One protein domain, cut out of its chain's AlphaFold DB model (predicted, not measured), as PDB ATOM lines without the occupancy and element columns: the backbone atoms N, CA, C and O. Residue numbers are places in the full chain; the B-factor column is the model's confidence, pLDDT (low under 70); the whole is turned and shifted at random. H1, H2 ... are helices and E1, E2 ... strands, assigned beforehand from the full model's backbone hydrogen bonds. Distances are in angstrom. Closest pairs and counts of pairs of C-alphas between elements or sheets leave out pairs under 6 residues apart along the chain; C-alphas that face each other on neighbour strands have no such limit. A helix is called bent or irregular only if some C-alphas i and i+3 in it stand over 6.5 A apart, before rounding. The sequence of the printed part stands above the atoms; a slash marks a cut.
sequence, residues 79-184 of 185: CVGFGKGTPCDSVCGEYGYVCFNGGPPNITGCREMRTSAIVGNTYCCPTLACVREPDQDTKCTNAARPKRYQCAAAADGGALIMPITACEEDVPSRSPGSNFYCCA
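Overview. This is residues 79 to 184 of the 185 residues of an uncharacterized protein of Polyangiaceae bacterium (UniProt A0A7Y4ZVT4). Little regular structure is here: two small antiparallel sheets, E1-E2-E4-E3 and E5-E7-E6, make two lobes that meet at E1 and E5, with short H1 over the second. The 106 printed residues, 42 in named elements, mostly strand, run E1 E2 E3 E4 H1 E5 E6 E7; the whole is compact, radius of gyration of the C-alphas 13.5 A, spans 39 by 31 by 23 A.

Along the chain. Find C-alpha 79 at (184.825, 180.419, 254.643): E1 runs 79 to 84, E2 95 to 100 over 16.8 A, E4 121 to 125, E3 111 to 114. Then come H1, 134 to 139, E5, 147 to 152, E6, 167 to 169, and E7, 178 to 183, ending at (187.086, 165.797, 259.897).

Arrangement. Within hydrogen-bond range are N 80 and O 98 of hairpin E1 and E2, 2.8 A, and N 149 and O 181 of E5 and E7, 2.8 A. Gly 81 and Ala 152 have the closest C-alphas of E1 and E5, 5.3 A. H1 is on its sheet at height 6.4 A; irregular, C-alphas 135 and 138 7.5 A apart, it has 0 of 2 O i to N i+4 and 2 of 3 O i to N i+3 pairs within range.

Size, cuts and confidence. The printed part has no cut; E5 to E6 is a long link, and pLDDT is under 70 at 22 residues, among them 154 to 166.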
ATOM      1  N   CYS A  79     183.776 179.834 255.468       83.75
ATOM      2  CA  CYS A  79     184.825 180.419 254.643       83.75
ATOM      3  C   CYS A  79     185.146 179.522 253.452       83.75
ATOM      4  O   CYS A  79     185.206 178.305 253.595       83.75
ATOM      5  N   VAL A  80     185.420 180.143 252.308       84.31
ATOM      6  CA  VAL A  80     185.797 179.490 251.052       84.31
ATOM      7  C   VAL A  80     187.133 180.057 250.593       84.31
ATOM      8  O   VAL A  80     187.270 181.269 250.428       84.31
ATOM      9  N   GLY A  81     188.132 179.197 250.405       84.12
ATOM     10  CA  GLY A  81     189.448 179.597 249.898       84.12
ATOM     11  C   GLY A  81     189.507 179.523 248.373       84.12
ATOM     12  O   GLY A  81     189.069 178.531 247.795       84.12
ATOM     13  N   PHE A  82     190.095 180.528 247.720       78.69
ATOM     14  CA  PHE A  82     190.318 180.524 246.264       78.69
ATOM     15  C   PHE A  82     191.801 180.519 245.861       78.69
ATOM     16  O   PHE A  82     192.120 180.550 244.675       78.69
ATOM     17  N   GLY A  83     192.716 180.425 246.829       77.94
ATOM     18  CA  GLY A  83     194.152 180.328 246.563       77.94
ATOM     19  C   GLY A  83     194.783 181.682 246.236       77.94
ATOM     20  O   GLY A  83     194.339 182.716 246.734       77.94
ATOM     21  N   LYS A  84     195.867 181.675 245.451       81.81
ATOM     22  CA  LYS A  84     196.553 182.910 245.040       81.81
ATOM     23  C   LYS A  84     195.805 183.589 243.902       81.81
ATOM     24  O   LYS A  84     195.439 182.929 242.933       81.81
ATOM     25  N   GLY A  85     195.666 184.906 243.974       74.25
ATOM     26  CA  GLY A  85     195.086 185.692 242.892       74.25
ATOM     27  C   GLY A  85     194.384 186.946 243.384       74.25
ATOM     28  O   GLY A  85     194.199 187.152 244.580       74.25
ATOM     29  N   THR A  86     193.971 187.784 242.440       75.00
ATOM     30  CA  THR A  86     193.299 189.056 242.722       75.00
ATOM     31  C   THR A  86     192.048 188.867 243.590       75.00
ATOM     32  O   THR A  86     191.285 187.931 243.342       75.00
ATOM     33  N   PRO A  87     191.787 189.763 244.561       75.00
ATOM     34  CA  PRO A  87     192.496 191.021 244.836       75.00
ATOM     35  C   PRO A  87     193.731 190.870 245.747       75.00
ATOM     36  O   PRO A  87     194.230 191.863 246.264       75.00
ATOM     37  N   CYS A  88     194.199 189.645 245.986       82.31
ATOM     38  CA  CYS A  88     195.297 189.351 246.895       82.31
ATOM     39  C   CYS A  88     196.655 189.365 246.177       82.31
ATOM     40  O   CYS A  88     196.800 188.833 245.074       82.31
ATOM     41  N   ASP A  89     197.659 189.961 246.820       79.62
ATOM     42  CA  ASP A  89     199.034 190.066 246.335       79.62
ATOM     43  C   ASP A  89     200.044 189.903 247.490       79.62
ATOM     44  O   ASP A  89     199.677 189.737 248.655       79.62
ATOM     45  N   SER A  90     201.343 189.952 247.194       77.75
ATOM     46  CA  SER A  90     202.391 189.802 248.216       77.75
ATOM     47  C   SER A  90     202.378 190.890 249.302       77.75
ATOM     48  O   SER A  90     203.025 190.719 250.332       77.75
ATOM     49  N   VAL A  91     201.678 192.008 249.088       77.69
ATOM     50  CA  VAL A  91     201.582 193.133 250.028       77.69
ATOM     51  C   VAL A  91     200.364 192.968 250.947       77.69
ATOM     52  O   VAL A  91     200.470 193.172 252.158       77.69
ATOM     53  N   CYS A  92     199.219 192.560 250.398       74.56
ATOM     54  CA  CYS A  92     197.955 192.407 251.125       74.56
ATOM     55  C   CYS A  92     197.779 191.018 251.762       74.56
ATOM     56  O   CYS A  92     196.879 190.831 252.582       74.56
ATOM     57  N   GLY A  93     198.646 190.066 251.411       80.50
ATOM     58  CA  GLY A  93     198.544 188.648 251.748       80.50
ATOM     59  C   GLY A  93     198.306 187.847 250.474       80.50
ATOM     60  O   GLY A  93     197.432 188.196 249.694       80.50
ATOM     61  N   GLU A  94     199.090 186.792 250.247       82.88
ATOM     62  CA  GLU A  94     199.136 186.102 248.951       82.88
ATOM     63  C   GLU A  94     197.879 185.288 248.624       82.88
ATOM     64  O   GLU A  94     197.662 184.954 247.460       82.88
ATOM     65  N   TYR A  95     197.082 184.929 249.632       85.00
ATOM     66  CA  TYR A  95     196.001 183.955 249.503       85.00
ATOM     67  C   TYR A  95     194.654 184.542 249.873       85.00
ATOM     68  O   TYR A  95     194.509 185.166 250.923       85.00
ATOM     69  N   GLY A  96     193.657 184.284 249.039       86.69
ATOM     70  CA  GLY A  96     192.330 184.837 249.207       86.69
ATOM     71  C   GLY A  96     191.296 183.864 249.761       86.69
ATOM     72  O   GLY A  96     191.265 182.674 249.428       86.69
ATOM     73  N   TYR A  97     190.423 184.423 250.594       86.50
ATOM     74  CA  TYR A  97     189.287 183.757 251.216       86.50
ATOM     75  C   TYR A  97     188.053 184.636 251.121       86.50
ATOM     76  O   TYR A  97     188.142 185.858 251.216       86.50
ATOM     77  N   VAL A  98     186.890 184.015 250.999       87.81
ATOM     78  CA  VAL A  98     185.598 184.675 251.155       87.81
ATOM     79  C   VAL A  98     184.915 184.073 252.369       87.81
ATOM     80  O   VAL A  98     184.727 182.860 252.420       87.81
ATOM     81  N   CYS A  99     184.583 184.900 253.355       87.44
ATOM     82  CA  CYS A  99     184.044 184.450 254.630       87.44
ATOM     83  C   CYS A  99     182.774 185.202 255.025       87.44
ATOM     84  O   CYS A  99     182.653 186.413 254.831       87.44
ATOM     85  N   PHE A 100     181.848 184.484 255.649       86.06
ATOM     86  CA  PHE A 100     180.641 185.043 256.243       86.06
ATOM     87  C   PHE A 100     180.833 185.242 257.747       86.06
ATOM     88  O   PHE A 100     181.367 184.375 258.442       86.06
ATOM     89  N   ASN A 101     180.374 186.389 258.254       82.38
ATOM     90  CA  ASN A 101     180.341 186.715 259.686       82.38
ATOM     91  C   ASN A 101     181.707 186.690 260.411       82.38
ATOM     92  O   ASN A 101     181.766 186.498 261.623       82.38
ATOM     93  N   GLY A 102     182.809 186.939 259.699       82.62
ATOM     94  CA  GLY A 102     184.165 187.035 260.257       82.62
ATOM     95  C   GLY A 102     185.228 186.623 259.241       82.62
ATOM     96  O   GLY A 102     184.902 186.381 258.085       82.62
ATOM     97  N   GLY A 103     186.490 186.546 259.667       83.69
ATOM     98  CA  GLY A 103     187.612 186.113 258.826       83.69
ATOM     99  C   GLY A 103     187.974 184.635 258.999       83.69
ATOM    100  O   GLY A 103     187.453 183.963 259.888       83.69
ATOM    101  N   PRO A 104     188.874 184.096 258.169       81.56
ATOM    102  CA  PRO A 104     189.121 182.661 258.134       81.56
ATOM    103  C   PRO A 104     189.664 182.100 259.463       81.56
ATOM    104  O   PRO A 104     190.574 182.685 260.059       81.56
ATOM    105  N   PRO A 105     189.112 180.970 259.956       77.38
ATOM    106  CA  PRO A 105     189.557 180.343 261.197       77.38
ATOM    107  C   PRO A 105     191.013 179.881 261.102       77.38
ATOM    108  O   PRO A 105     191.455 179.413 260.058       77.38
ATOM    109  N   ASN A 106     191.732 179.935 262.227       71.94
ATOM    110  CA  ASN A 106     193.104 179.423 262.375       71.94
ATOM    111  C   ASN A 106     194.159 180.074 261.463       71.94
ATOM    112  O   ASN A 106     195.277 179.566 261.376       71.94
ATOM    113  N   ILE A 107     193.842 181.202 260.822       78.12
ATOM    114  CA  ILE A 107     194.795 181.964 260.015       78.12
ATOM    115  C   ILE A 107     194.924 183.365 260.607       78.12
ATOM    116  O   ILE A 107     193.968 184.134 260.673       78.12
ATOM    117  N   THR A 108     196.125 183.697 261.068       78.56
ATOM    118  CA  THR A 108     196.439 185.019 261.612       78.56
ATOM    119  C   THR A 108     196.998 185.932 260.522       78.56
ATOM    120  O   THR A 108     197.527 185.480 259.509       78.56
ATOM    121  N   GLY A 109     196.867 187.246 260.715       79.25
ATOM    122  CA  GLY A 109     197.385 188.235 259.763       79.25
ATOM    123  C   GLY A 109     196.535 188.428 258.504       79.25
ATOM    124  O   GLY A 109     196.986 189.098 257.580       79.25
ATOM    125  N   CYS A 110     195.319 187.879 258.464       83.88
ATOM    126  CA  CYS A 110     194.369 188.137 257.387       83.88
ATOM    127  C   CYS A 110     193.816 189.563 257.438       83.88
ATOM    128  O   CYS A 110     193.446 190.057 258.509       83.88
ATOM    129  N   ARG A 111     193.705 190.192 256.267       85.44
ATOM    130  CA  ARG A 111     193.191 191.551 256.071       85.44
ATOM    131  C   ARG A 111     191.909 191.526 255.260       85.44
ATOM    132  O   ARG A 111     191.847 190.859 254.233       85.44
ATOM    133  N   GLU A 112     190.903 192.263 255.710       85.25
ATOM    134  CA  GLU A 112     189.617 192.373 255.020       85.25
ATOM    135  C   GLU A 112     189.693 193.369 253.856       85.25
ATOM    136  O   GLU A 112     189.767 194.573 254.067       85.25
ATOM    137  N   MET A 113     189.676 192.882 252.619       81.69
ATOM    138  CA  MET A 113     189.854 193.720 251.427       81.69
ATOM    139  C   MET A 113     188.545 194.260 250.869       81.69
ATOM    140  O   MET A 113     188.503 195.352 250.305       81.69
ATOM    141  N   ARG A 114     187.467 193.486 250.989       79.81
ATOM    142  CA  ARG A 114     186.165 193.857 250.442       79.81
ATOM    143  C   ARG A 114     185.063 193.328 251.333       79.81
ATOM    144  O   ARG A 114     185.069 192.151 251.679       79.81
ATOM    145  N   THR A 115     184.086 194.171 251.629       75.31
ATOM    146  CA  THR A 115     182.849 193.753 252.281       75.31
ATOM    147  C   THR A 115     181.775 193.447 251.249       75.31
ATOM    148  O   THR A 115     181.599 194.178 250.271       75.31
ATOM    149  N   SER A 116     181.035 192.362 251.456       73.69
ATOM    150  CA  SER A 116     179.811 192.097 250.704       73.69
ATOM    151  C   SER A 116     178.806 191.364 251.572       73.69
ATOM    152  O   SER A 116     179.071 190.276 252.073       73.69
ATOM    153  N   ALA A 117     177.614 191.947 251.697       64.81
ATOM    154  CA  ALA A 117     176.518 191.341 252.443       64.81
ATOM    155  C   ALA A 117     175.926 190.101 251.746       64.81
ATOM    156  O   ALA A 117     175.238 189.320 252.391       64.81
ATOM    157  N   ILE A 118     176.168 189.929 250.439       68.62
ATOM    158  CA  ILE A 118     175.542 188.868 249.632       68.62
ATOM    159  C   ILE A 118     176.464 187.657 249.491       68.62
ATOM    160  O   ILE A 118     176.014 186.526 249.625       68.62
ATOM    161  N   VAL A 119     177.751 187.887 249.212       76.06
ATOM    162  CA  VAL A 119     178.714 186.806 248.930       76.06
ATOM    163  C   VAL A 119     179.723 186.573 250.052       76.06
ATOM    164  O   VAL A 119     180.491 185.628 249.959       76.06
ATOM    165  N   GLY A 120     179.710 187.392 251.107       82.69
ATOM    166  CA  GLY A 120     180.694 187.349 252.189       82.69
ATOM    167  C   GLY A 120     181.828 188.355 251.990       82.69
ATOM    168  O   GLY A 120     182.013 188.940 250.919       82.69
ATOM    169  N   ASN A 121     182.596 188.577 253.050       87.19
ATOM    170  CA  ASN A 121     183.736 189.484 253.041       87.19
ATOM    171  C   ASN A 121     184.966 188.770 252.475       87.19
ATOM    172  O   ASN A 121     185.241 187.616 252.800       87.19
ATOM    173  N   THR A 122     185.718 189.460 251.623       87.06
ATOM    174  CA  THR A 122     186.976 188.965 251.062       87.06
ATOM    175  C   THR A 122     188.127 189.282 252.006       87.06
ATOM    176  O   THR A 122     188.337 190.444 252.357       87.06
ATOM    177  N   TYR A 123     188.903 188.263 252.361       87.31
ATOM    178  CA  TYR A 123     190.103 188.358 253.179       87.31
ATOM    179  C   TYR A 123     191.328 187.909 252.385       87.31
ATOM    180  O   TYR A 123     191.296 186.858 251.750       87.31
ATOM    181  N   CYS A 124     192.414 188.673 252.469       88.38
ATOM    182  CA  CYS A 124     193.728 188.260 251.984       88.38
ATOM    183  C   CYS A 124     194.616 187.883 253.169       88.38
ATOM    184  O   CYS A 124     194.708 188.624 254.147       88.38
ATOM    185  N   CYS A 125     195.243 186.716 253.102       85.44
ATOM    186  CA  CYS A 125     196.005 186.116 254.187       85.44
ATOM    187  C   CYS A 125     197.419 185.740 253.732       85.44
ATOM    188  O   CYS A 125     197.629 185.403 252.565       85.44
ATOM    189  N   PRO A 126     198.401 185.741 254.651       83.75
ATOM    190  CA  PRO A 126     199.783 185.390 254.330       83.75
ATOM    191  C   PRO A 126     199.971 183.892 254.063       83.75
ATOM    192  O   PRO A 126     200.926 183.504 253.396       83.75
ATOM    193  N   THR A 127     199.083 183.045 254.585       81.50
ATOM    194  CA  THR A 127     199.166 181.590 254.455       81.50
ATOM    195  C   THR A 127     197.886 181.003 253.876       81.50
ATOM    196  O   THR A 127     196.782 181.540 254.033       81.50
ATOM    197  N   LEU A 128     198.051 179.870 253.196       78.94
ATOM    198  CA  LEU A 128     196.950 179.061 252.704       78.94
ATOM    199  C   LEU A 128     196.659 177.931 253.704       78.94
ATOM    200  O   LEU A 128     197.578 177.224 254.110       78.94
ATOM    201  N   ALA A 129     195.403 177.765 254.113       79.62
ATOM    202  CA  ALA A 129     194.952 176.688 254.985       79.62
ATOM    203  C   ALA A 129     193.532 176.250 254.619       79.62
ATOM    204  O   ALA A 129     192.788 176.958 253.939       79.62
ATOM    205  N   CYS A 130     193.161 175.063 255.088       81.06
ATOM    206  CA  CYS A 130     191.812 174.546 254.933       81.06
ATOM    207  C   CYS A 130     190.855 175.254 255.891       81.06
ATOM    208  O   CYS A 130     191.165 175.440 257.069       81.06
ATOM    209  N   VAL A 131     189.676 175.601 255.396       81.75
ATOM    210  CA  VAL A 131     188.660 176.350 256.135       81.75
ATOM    211  C   VAL A 131     187.388 175.527 256.278       81.75
ATOM    212  O   VAL A 131     187.099 174.677 255.439       81.75
ATOM    213  N   ARG A 132     186.657 175.729 257.378       81.44
ATOM    214  CA  ARG A 132     185.442 174.963 257.679       81.44
ATOM    215  C   ARG A 132     184.245 175.510 256.898       81.44
ATOM    216  O   ARG A 132     184.068 176.723 256.805       81.44
ATOM    217  N   GLU A 133     183.392 174.600 256.438       81.06
ATOM    218  CA  GLU A 133     182.117 174.888 255.777       81.06
ATOM    219  C   GLU A 133     180.944 174.291 256.582       81.06
ATOM    220  O   GLU A 133     180.391 173.264 256.180       81.06
ATOM    221  N   PRO A 134     180.545 174.895 257.723       79.19
ATOM    222  CA  PRO A 134     179.464 174.369 258.563       79.19
ATOM    223  C   PRO A 134     178.169 174.083 257.802       79.19
ATOM    224  O   PRO A 134     177.502 173.087 258.074       79.19
ATOM    225  N   ASP A 135     177.826 174.926 256.826       79.62
ATOM    226  CA  ASP A 135     176.618 174.768 256.008       79.62
ATOM    227  C   ASP A 135     176.631 173.479 255.167       79.62
ATOM    228  O   ASP A 135     175.590 173.020 254.695       79.62
ATOM    229  N   GLN A 136     177.806 172.873 254.981       82.12
ATOM    230  CA  GLN A 136     178.016 171.651 254.212       82.12
ATOM    231  C   GLN A 136     178.424 170.452 255.085       82.12
ATOM    232  O   GLN A 136     178.726 169.392 254.542       82.12
ATOM    233  N   ASP A 137     178.368 170.556 256.416       83.75
ATOM    234  CA  ASP A 137     178.655 169.438 257.335       83.75
ATOM    235  C   ASP A 137     177.781 168.205 257.040       83.75
ATOM    236  O   ASP A 137     178.232 167.063 257.102       83.75
ATOM    237  N   THR A 138     176.536 168.423 256.602       83.62
ATOM    238  CA  THR A 138     175.609 167.347 256.201       83.62
ATOM    239  C   THR A 138     176.073 166.536 254.988       83.62
ATOM    240  O   THR A 138     175.507 165.479 254.707       83.62
ATOM    241  N   LYS A 139     177.089 167.006 254.253       84.94
ATOM    242  CA  LYS A 139     177.706 166.267 253.145       84.94
ATOM    243  C   LYS A 139     178.664 165.182 253.629       84.94
ATOM    244  O   LYS A 139     178.922 164.245 252.882       84.94
ATOM    245  N   CYS A 140     179.147 165.272 254.865       84.38
ATOM    246  CA  CYS A 140     179.974 164.236 255.455       84.38
ATOM    247  C   CYS A 140     179.120 163.027 255.848       84.38
ATOM    248  O   CYS A 140     178.317 163.073 256.776       84.38
ATOM    249  N   THR A 141     179.300 161.921 255.126       81.25
ATOM    250  CA  THR A 141     178.543 160.674 255.340       81.25
ATOM    251  C   THR A 141     179.011 159.904 256.575       81.25
ATOM    252  O   THR A 141     178.236 159.169 257.189       81.25
ATOM    253  N   ASN A 142     180.275 160.079 256.966       82.69
ATOM    254  CA  ASN A 142     180.843 159.461 258.152       82.69
ATOM    255  C   ASN A 142     180.461 160.258 259.410       82.69
ATOM    256  O   ASN A 142     181.008 161.326 259.670       82.69
ATOM    257  N   ALA A 143     179.571 159.702 260.236       80.44
ATOM    258  CA  ALA A 143     179.115 160.339 261.475       80.44
ATOM    259  C   ALA A 143     180.239 160.605 262.500       80.44
ATOM    260  O   ALA A 143     180.097 161.483 263.347       80.44
ATOM    261  N   ALA A 144     181.367 159.885 262.428       83.88
ATOM    262  CA  ALA A 144     182.537 160.158 263.267       83.88
ATOM    263  C   ALA A 144     183.331 161.396 262.802       83.88
ATOM    264  O   ALA A 144     184.217 161.866 263.516       83.88
ATOM    265  N   ARG A 145     183.032 161.913 261.605       83.62
ATOM    266  CA  ARG A 145     183.715 163.038 260.961       83.62
ATOM    267  C   ARG A 145     182.701 164.027 260.368       83.62
ATOM    268  O   ARG A 145     182.669 164.205 259.155       83.62
ATOM    269  N   PRO A 146     181.849 164.653 261.199       84.31
ATOM    270  CA  PRO A 146     180.711 165.427 260.710       84.31
ATOM    271  C   PRO A 146     181.099 166.790 260.124       84.31
ATOM    272  O   PRO A 146     180.255 167.442 259.527       84.31
ATOM    273  N   LYS A 147     182.339 167.259 260.323       85.12
ATOM    274  CA  LYS A 147     182.746 168.612 259.930       85.12
ATOM    275  C   LYS A 147     183.359 168.620 258.542       85.12
ATOM    276  O   LYS A 147     184.380 167.961 258.340       85.12
ATOM    277  N   ARG A 148     182.816 169.428 257.632       84.69
ATOM    278  CA  ARG A 148     183.381 169.605 256.292       84.69
ATOM    279  C   ARG A 148     184.368 170.765 256.245       84.69
ATOM    280  O   ARG A 148     184.135 171.833 256.808       84.69
ATOM    281  N   TYR A 149     185.467 170.540 255.540       83.69
ATOM    282  CA  TYR A 149     186.505 171.519 255.267       83.69
ATOM    283  C   TYR A 149     186.782 171.593 253.772       83.69
ATOM    284  O   TYR A 149     186.841 170.565 253.096       83.69
ATOM    285  N   GLN A 150     187.025 172.804 253.281       82.31
ATOM    286  CA  GLN A 150     187.535 173.054 251.942       82.31
ATOM    287  C   GLN A 150     189.006 173.463 252.022       82.31
ATOM    288  O   GLN A 150     189.381 174.367 252.769       82.31
ATOM    289  N   CYS A 151     189.839 172.829 251.206       80.19
ATOM    290  CA  CYS A 151     191.230 173.196 250.992       80.19
ATOM    291  C   CYS A 151     191.398 173.646 249.538       80.19
ATOM    292  O   CYS A 151     191.266 172.837 248.614       80.19
ATOM    293  N   ALA A 152     191.694 174.926 249.322       75.44
ATOM    294  CA  ALA A 152     192.027 175.415 247.989       75.44
ATOM    295  C   ALA A 152     193.345 174.794 247.499       75.44
ATOM    296  O   ALA A 152     194.237 174.477 248.294       75.44
ATOM    297  N   ALA A 153     193.471 174.625 246.186       70.62
ATOM    298  CA  ALA A 153     194.740 174.272 245.574       70.62
ATOM    299  C   ALA A 153     195.722 175.448 245.680       70.62
ATOM    300  O   ALA A 153     195.352 176.617 245.539       70.62
ATOM    301  N   ALA A 154     196.990 175.133 245.919       63.38
ATOM    302  CA  ALA A 154     198.076 176.066 245.702       63.38
ATOM    303  C   ALA A 154     198.221 176.364 244.196       63.38
ATOM    304  O   ALA A 154     197.725 175.636 243.333       63.38
ATOM    305  N   ALA A 155     198.883 177.479 243.874       58.41
ATOM    306  CA  ALA A 155     199.020 177.981 242.502       58.41
ATOM    307  C   ALA A 155     199.785 177.031 241.554       58.41
ATOM    308  O   ALA A 155     199.722 177.190 240.341       58.41
ATOM    309  N   ASP A 156     200.494 176.044 242.099       59.03
ATOM    310  CA  ASP A 156     201.172 174.967 241.374       59.03
ATOM    311  C   ASP A 156     200.245 173.780 241.038       59.03
ATOM    312  O   ASP A 156     200.693 172.774 240.489       59.03
ATOM    313  N   GLY A 157     198.950 173.880 241.359       52.25
ATOM    314  CA  GLY A 157     197.989 172.789 241.203       52.25
ATOM    315  C   GLY A 157     198.102 171.723 242.295       52.25
ATOM    316  O   GLY A 157     197.367 170.734 242.258       52.25
ATOM    317  N   GLY A 158     198.982 171.918 243.283       51.66
ATOM    318  CA  GLY A 158     199.066 171.078 244.463       51.66
ATOM    319  C   GLY A 158     197.875 171.339 245.375       51.66
ATOM    320  O   GLY A 158     197.688 172.441 245.884       51.66
ATOM    321  N   ALA A 159     197.054 170.323 245.619       54.16
ATOM    322  CA  ALA A 159     196.156 170.335 246.762       54.16
ATOM    323  C   ALA A 159     196.973 170.621 248.028       54.16
ATOM    324  O   ALA A 159     197.936 169.896 248.292       54.16
ATOM    325  N   LEU A 160     196.590 171.604 248.849       60.22
ATOM    326  CA  LEU A 160     197.043 171.547 250.233       60.22
ATOM    327  C   LEU A 160     196.457 170.280 250.851       60.22
ATOM    328  O   LEU A 160     195.245 170.176 251.060       60.22
ATOM    329  N   ILE A 161     197.325 169.305 251.104       56.94
ATOM    330  CA  ILE A 161     196.987 168.157 251.930       56.94
ATOM    331  C   ILE A 161     196.806 168.703 253.338       56.94
ATOM    332  O   ILE A 161     197.673 169.399 253.872       56.94
ATOM    333  N   MET A 162     195.639 168.434 253.910       60.78
ATOM    334  CA  MET A 162     195.293 168.943 255.222       60.78
ATOM    335  C   MET A 162     196.347 168.529 256.265       60.78
ATOM    336  O   MET A 162     196.753 167.366 256.280       60.78
ATOM    337  N   PRO A 163     196.760 169.417 257.188       52.56
ATOM    338  CA  PRO A 163     197.721 169.057 258.234       52.56
ATOM    339  C   PRO A 163     197.158 168.103 259.305       52.56
ATOM    340  O   PRO A 163     197.893 167.704 260.206       52.56
ATOM    341  N   ILE A 164     195.869 167.746 259.252       57.69
ATOM    342  CA  ILE A 164     195.192 167.014 260.325       57.69
ATOM    343  C   ILE A 164     195.030 165.542 259.928       57.69
ATOM    344  O   ILE A 164     194.240 165.192 259.055       57.69
ATOM    345  N   THR A 165     195.725 164.657 260.642       59.12
ATOM    346  CA  THR A 165     195.678 163.187 260.495       59.12
ATOM    347  C   THR A 165     194.306 162.555 260.790       59.12
ATOM    348  O   THR A 165     194.141 161.345 260.659       59.12
ATOM    349  N   ALA A 166     193.315 163.353 261.198       69.38
ATOM    350  CA  ALA A 166     191.973 162.925 261.595       69.38
ATOM    351  C   ALA A 166     190.892 163.183 260.528       69.38
ATOM    352  O   ALA A 166     189.699 163.090 260.831       69.38
ATOM    353  N   CYS A 167     191.290 163.507 259.296       78.25
ATOM    354  CA  CYS A 167     190.366 163.876 258.229       78.25
ATOM    355  C   CYS A 167     190.459 162.947 257.019       78.25
ATOM    356  O   CYS A 167     191.488 162.327 256.768       78.25
ATOM    357  N   GLU A 168     189.329 162.759 256.345       81.94
ATOM    358  CA  GLU A 168     189.170 161.889 255.177       81.94
ATOM    359  C   GLU A 168     188.756 162.752 253.993       81.94
ATOM    360  O   GLU A 168     187.978 163.686 254.169       81.94
ATOM    361  N   GLU A 169     189.301 162.483 252.812       75.44
ATOM    362  CA  GLU A 169     188.901 163.193 251.598       75.44
ATOM    363  C   GLU A 169     187.465 162.807 251.217       75.44
ATOM    364  O   GLU A 169     187.110 161.628 251.181       75.44
ATOM    365  N   ASP A 170     186.634 163.807 250.936       72.12
ATOM    366  CA  ASP A 170     185.272 163.633 250.435       72.12
ATOM    367  C   ASP A 170     185.337 163.366 248.914       72.12
ATOM    368  O   ASP A 170     185.296 164.283 248.090       72.12
ATOM    369  N   VAL A 171     185.547 162.105 248.518       70.50
ATOM    370  CA  VAL A 171     185.775 161.711 247.110       70.50
ATOM    371  C   VAL A 171     184.454 161.356 246.387       70.50
ATOM    372  O   VAL A 171     183.674 160.589 246.956       70.50
ATOM    373  N   PRO A 172     184.201 161.769 245.109       54.00
ATOM    374  CA  PRO A 172     184.991 162.619 244.212       54.00
ATOM    375  C   PRO A 172     184.163 163.806 243.678       54.00
ATOM    376  O   PRO A 172     183.646 163.760 242.558       54.00
ATOM    377  N   SER A 173     184.075 164.916 244.405       48.16
ATOM    378  CA  SER A 173     183.700 166.174 243.745       48.16
ATOM    379  C   SER A 173     184.970 166.799 243.173       48.16
ATOM    380  O   SER A 173     185.569 167.668 243.795       48.16
ATOM    381  N   ARG A 174     185.414 166.312 242.001       48.06
ATOM    382  CA  ARG A 174     186.521 166.898 241.217       48.06
ATOM    383  C   ARG A 174     186.098 168.255 240.645       48.06
ATOM    384  O   ARG A 174     186.027 168.427 239.431       48.06
ATOM    385  N   SER A 175     185.799 169.218 241.507       53.50
ATOM    386  CA  SER A 175     185.838 170.616 241.109       53.50
ATOM    387  C   SER A 175     187.316 170.976 240.958       53.50
ATOM    388  O   SER A 175     188.061 170.869 241.936       53.50
ATOM    389  N   PRO A 176     187.792 171.320 239.749       55.41
ATOM    390  CA  PRO A 176     189.190 171.676 239.561       55.41
ATOM    391  C   PRO A 176     189.530 172.870 240.464       55.41
ATOM    392  O   PRO A 176     188.883 173.909 240.378       55.41
ATOM    393  N   GLY A 177     190.522 172.705 241.343       60.97
ATOM    394  CA  GLY A 177     191.055 173.791 242.175       60.97
ATOM    395  C   GLY A 177     190.709 173.763 243.669       60.97
ATOM    396  O   GLY A 177     191.240 174.592 244.404       60.97
ATOM    397  N   SER A 178     189.899 172.820 244.166       67.56
ATOM    398  CA  SER A 178     189.665 172.667 245.615       67.56
ATOM    399  C   SER A 178     189.375 171.223 246.016       67.56
ATOM    400  O   SER A 178     188.639 170.534 245.313       67.56
ATOM    401  N   ASN A 179     189.890 170.800 247.171       77.19
ATOM    402  CA  ASN A 179     189.631 169.486 247.757       77.19
ATOM    403  C   ASN A 179     188.767 169.642 249.001       77.19
ATOM    404  O   ASN A 179     188.962 170.576 249.782       77.19
ATOM    405  N   PHE A 180     187.828 168.722 249.183       81.62
ATOM    406  CA  PHE A 180     186.934 168.709 250.331       81.62
ATOM    407  C   PHE A 180     187.289 167.549 251.242       81.62
ATOM    408  O   PHE A 180     187.649 166.469 250.779       81.62
ATOM    409  N   TYR A 181     187.184 167.778 252.543       83.44
ATOM    410  CA  TYR A 181     187.533 166.791 253.545       83.44
ATOM    411  C   TYR A 181     186.526 166.792 254.686       83.44
ATOM    412  O   TYR A 181     186.017 167.839 255.082       83.44
ATOM    413  N   CYS A 182     186.304 165.618 255.259       86.81
ATOM    414  CA  CYS A 182     185.483 165.399 256.436       86.81
ATOM    415  C   CYS A 182     186.370 165.072 257.639       86.81
ATOM    416  O   CYS A 182     187.154 164.120 257.611       86.81
ATOM    417  N   CYS A 183     186.247 165.859 258.704       84.56
ATOM    418  CA  CYS A 183     187.086 165.797 259.897       84.56
ATOM    419  C   CYS A 183     186.303 165.449 261.158       84.56
ATOM    420  O   CYS A 183     185.140 165.836 261.323       84.56
ATOM    421  N   ALA A 184     186.989 164.781 262.087       81.06
ATOM    422  CA  ALA A 184     186.560 164.708 263.480       81.06
ATOM    423  C   ALA A 184     186.590 166.101 264.147       81.06
ATOM    424  O   ALA A 184     187.171 167.047 263.611       81.06
TER     425      ALA A 184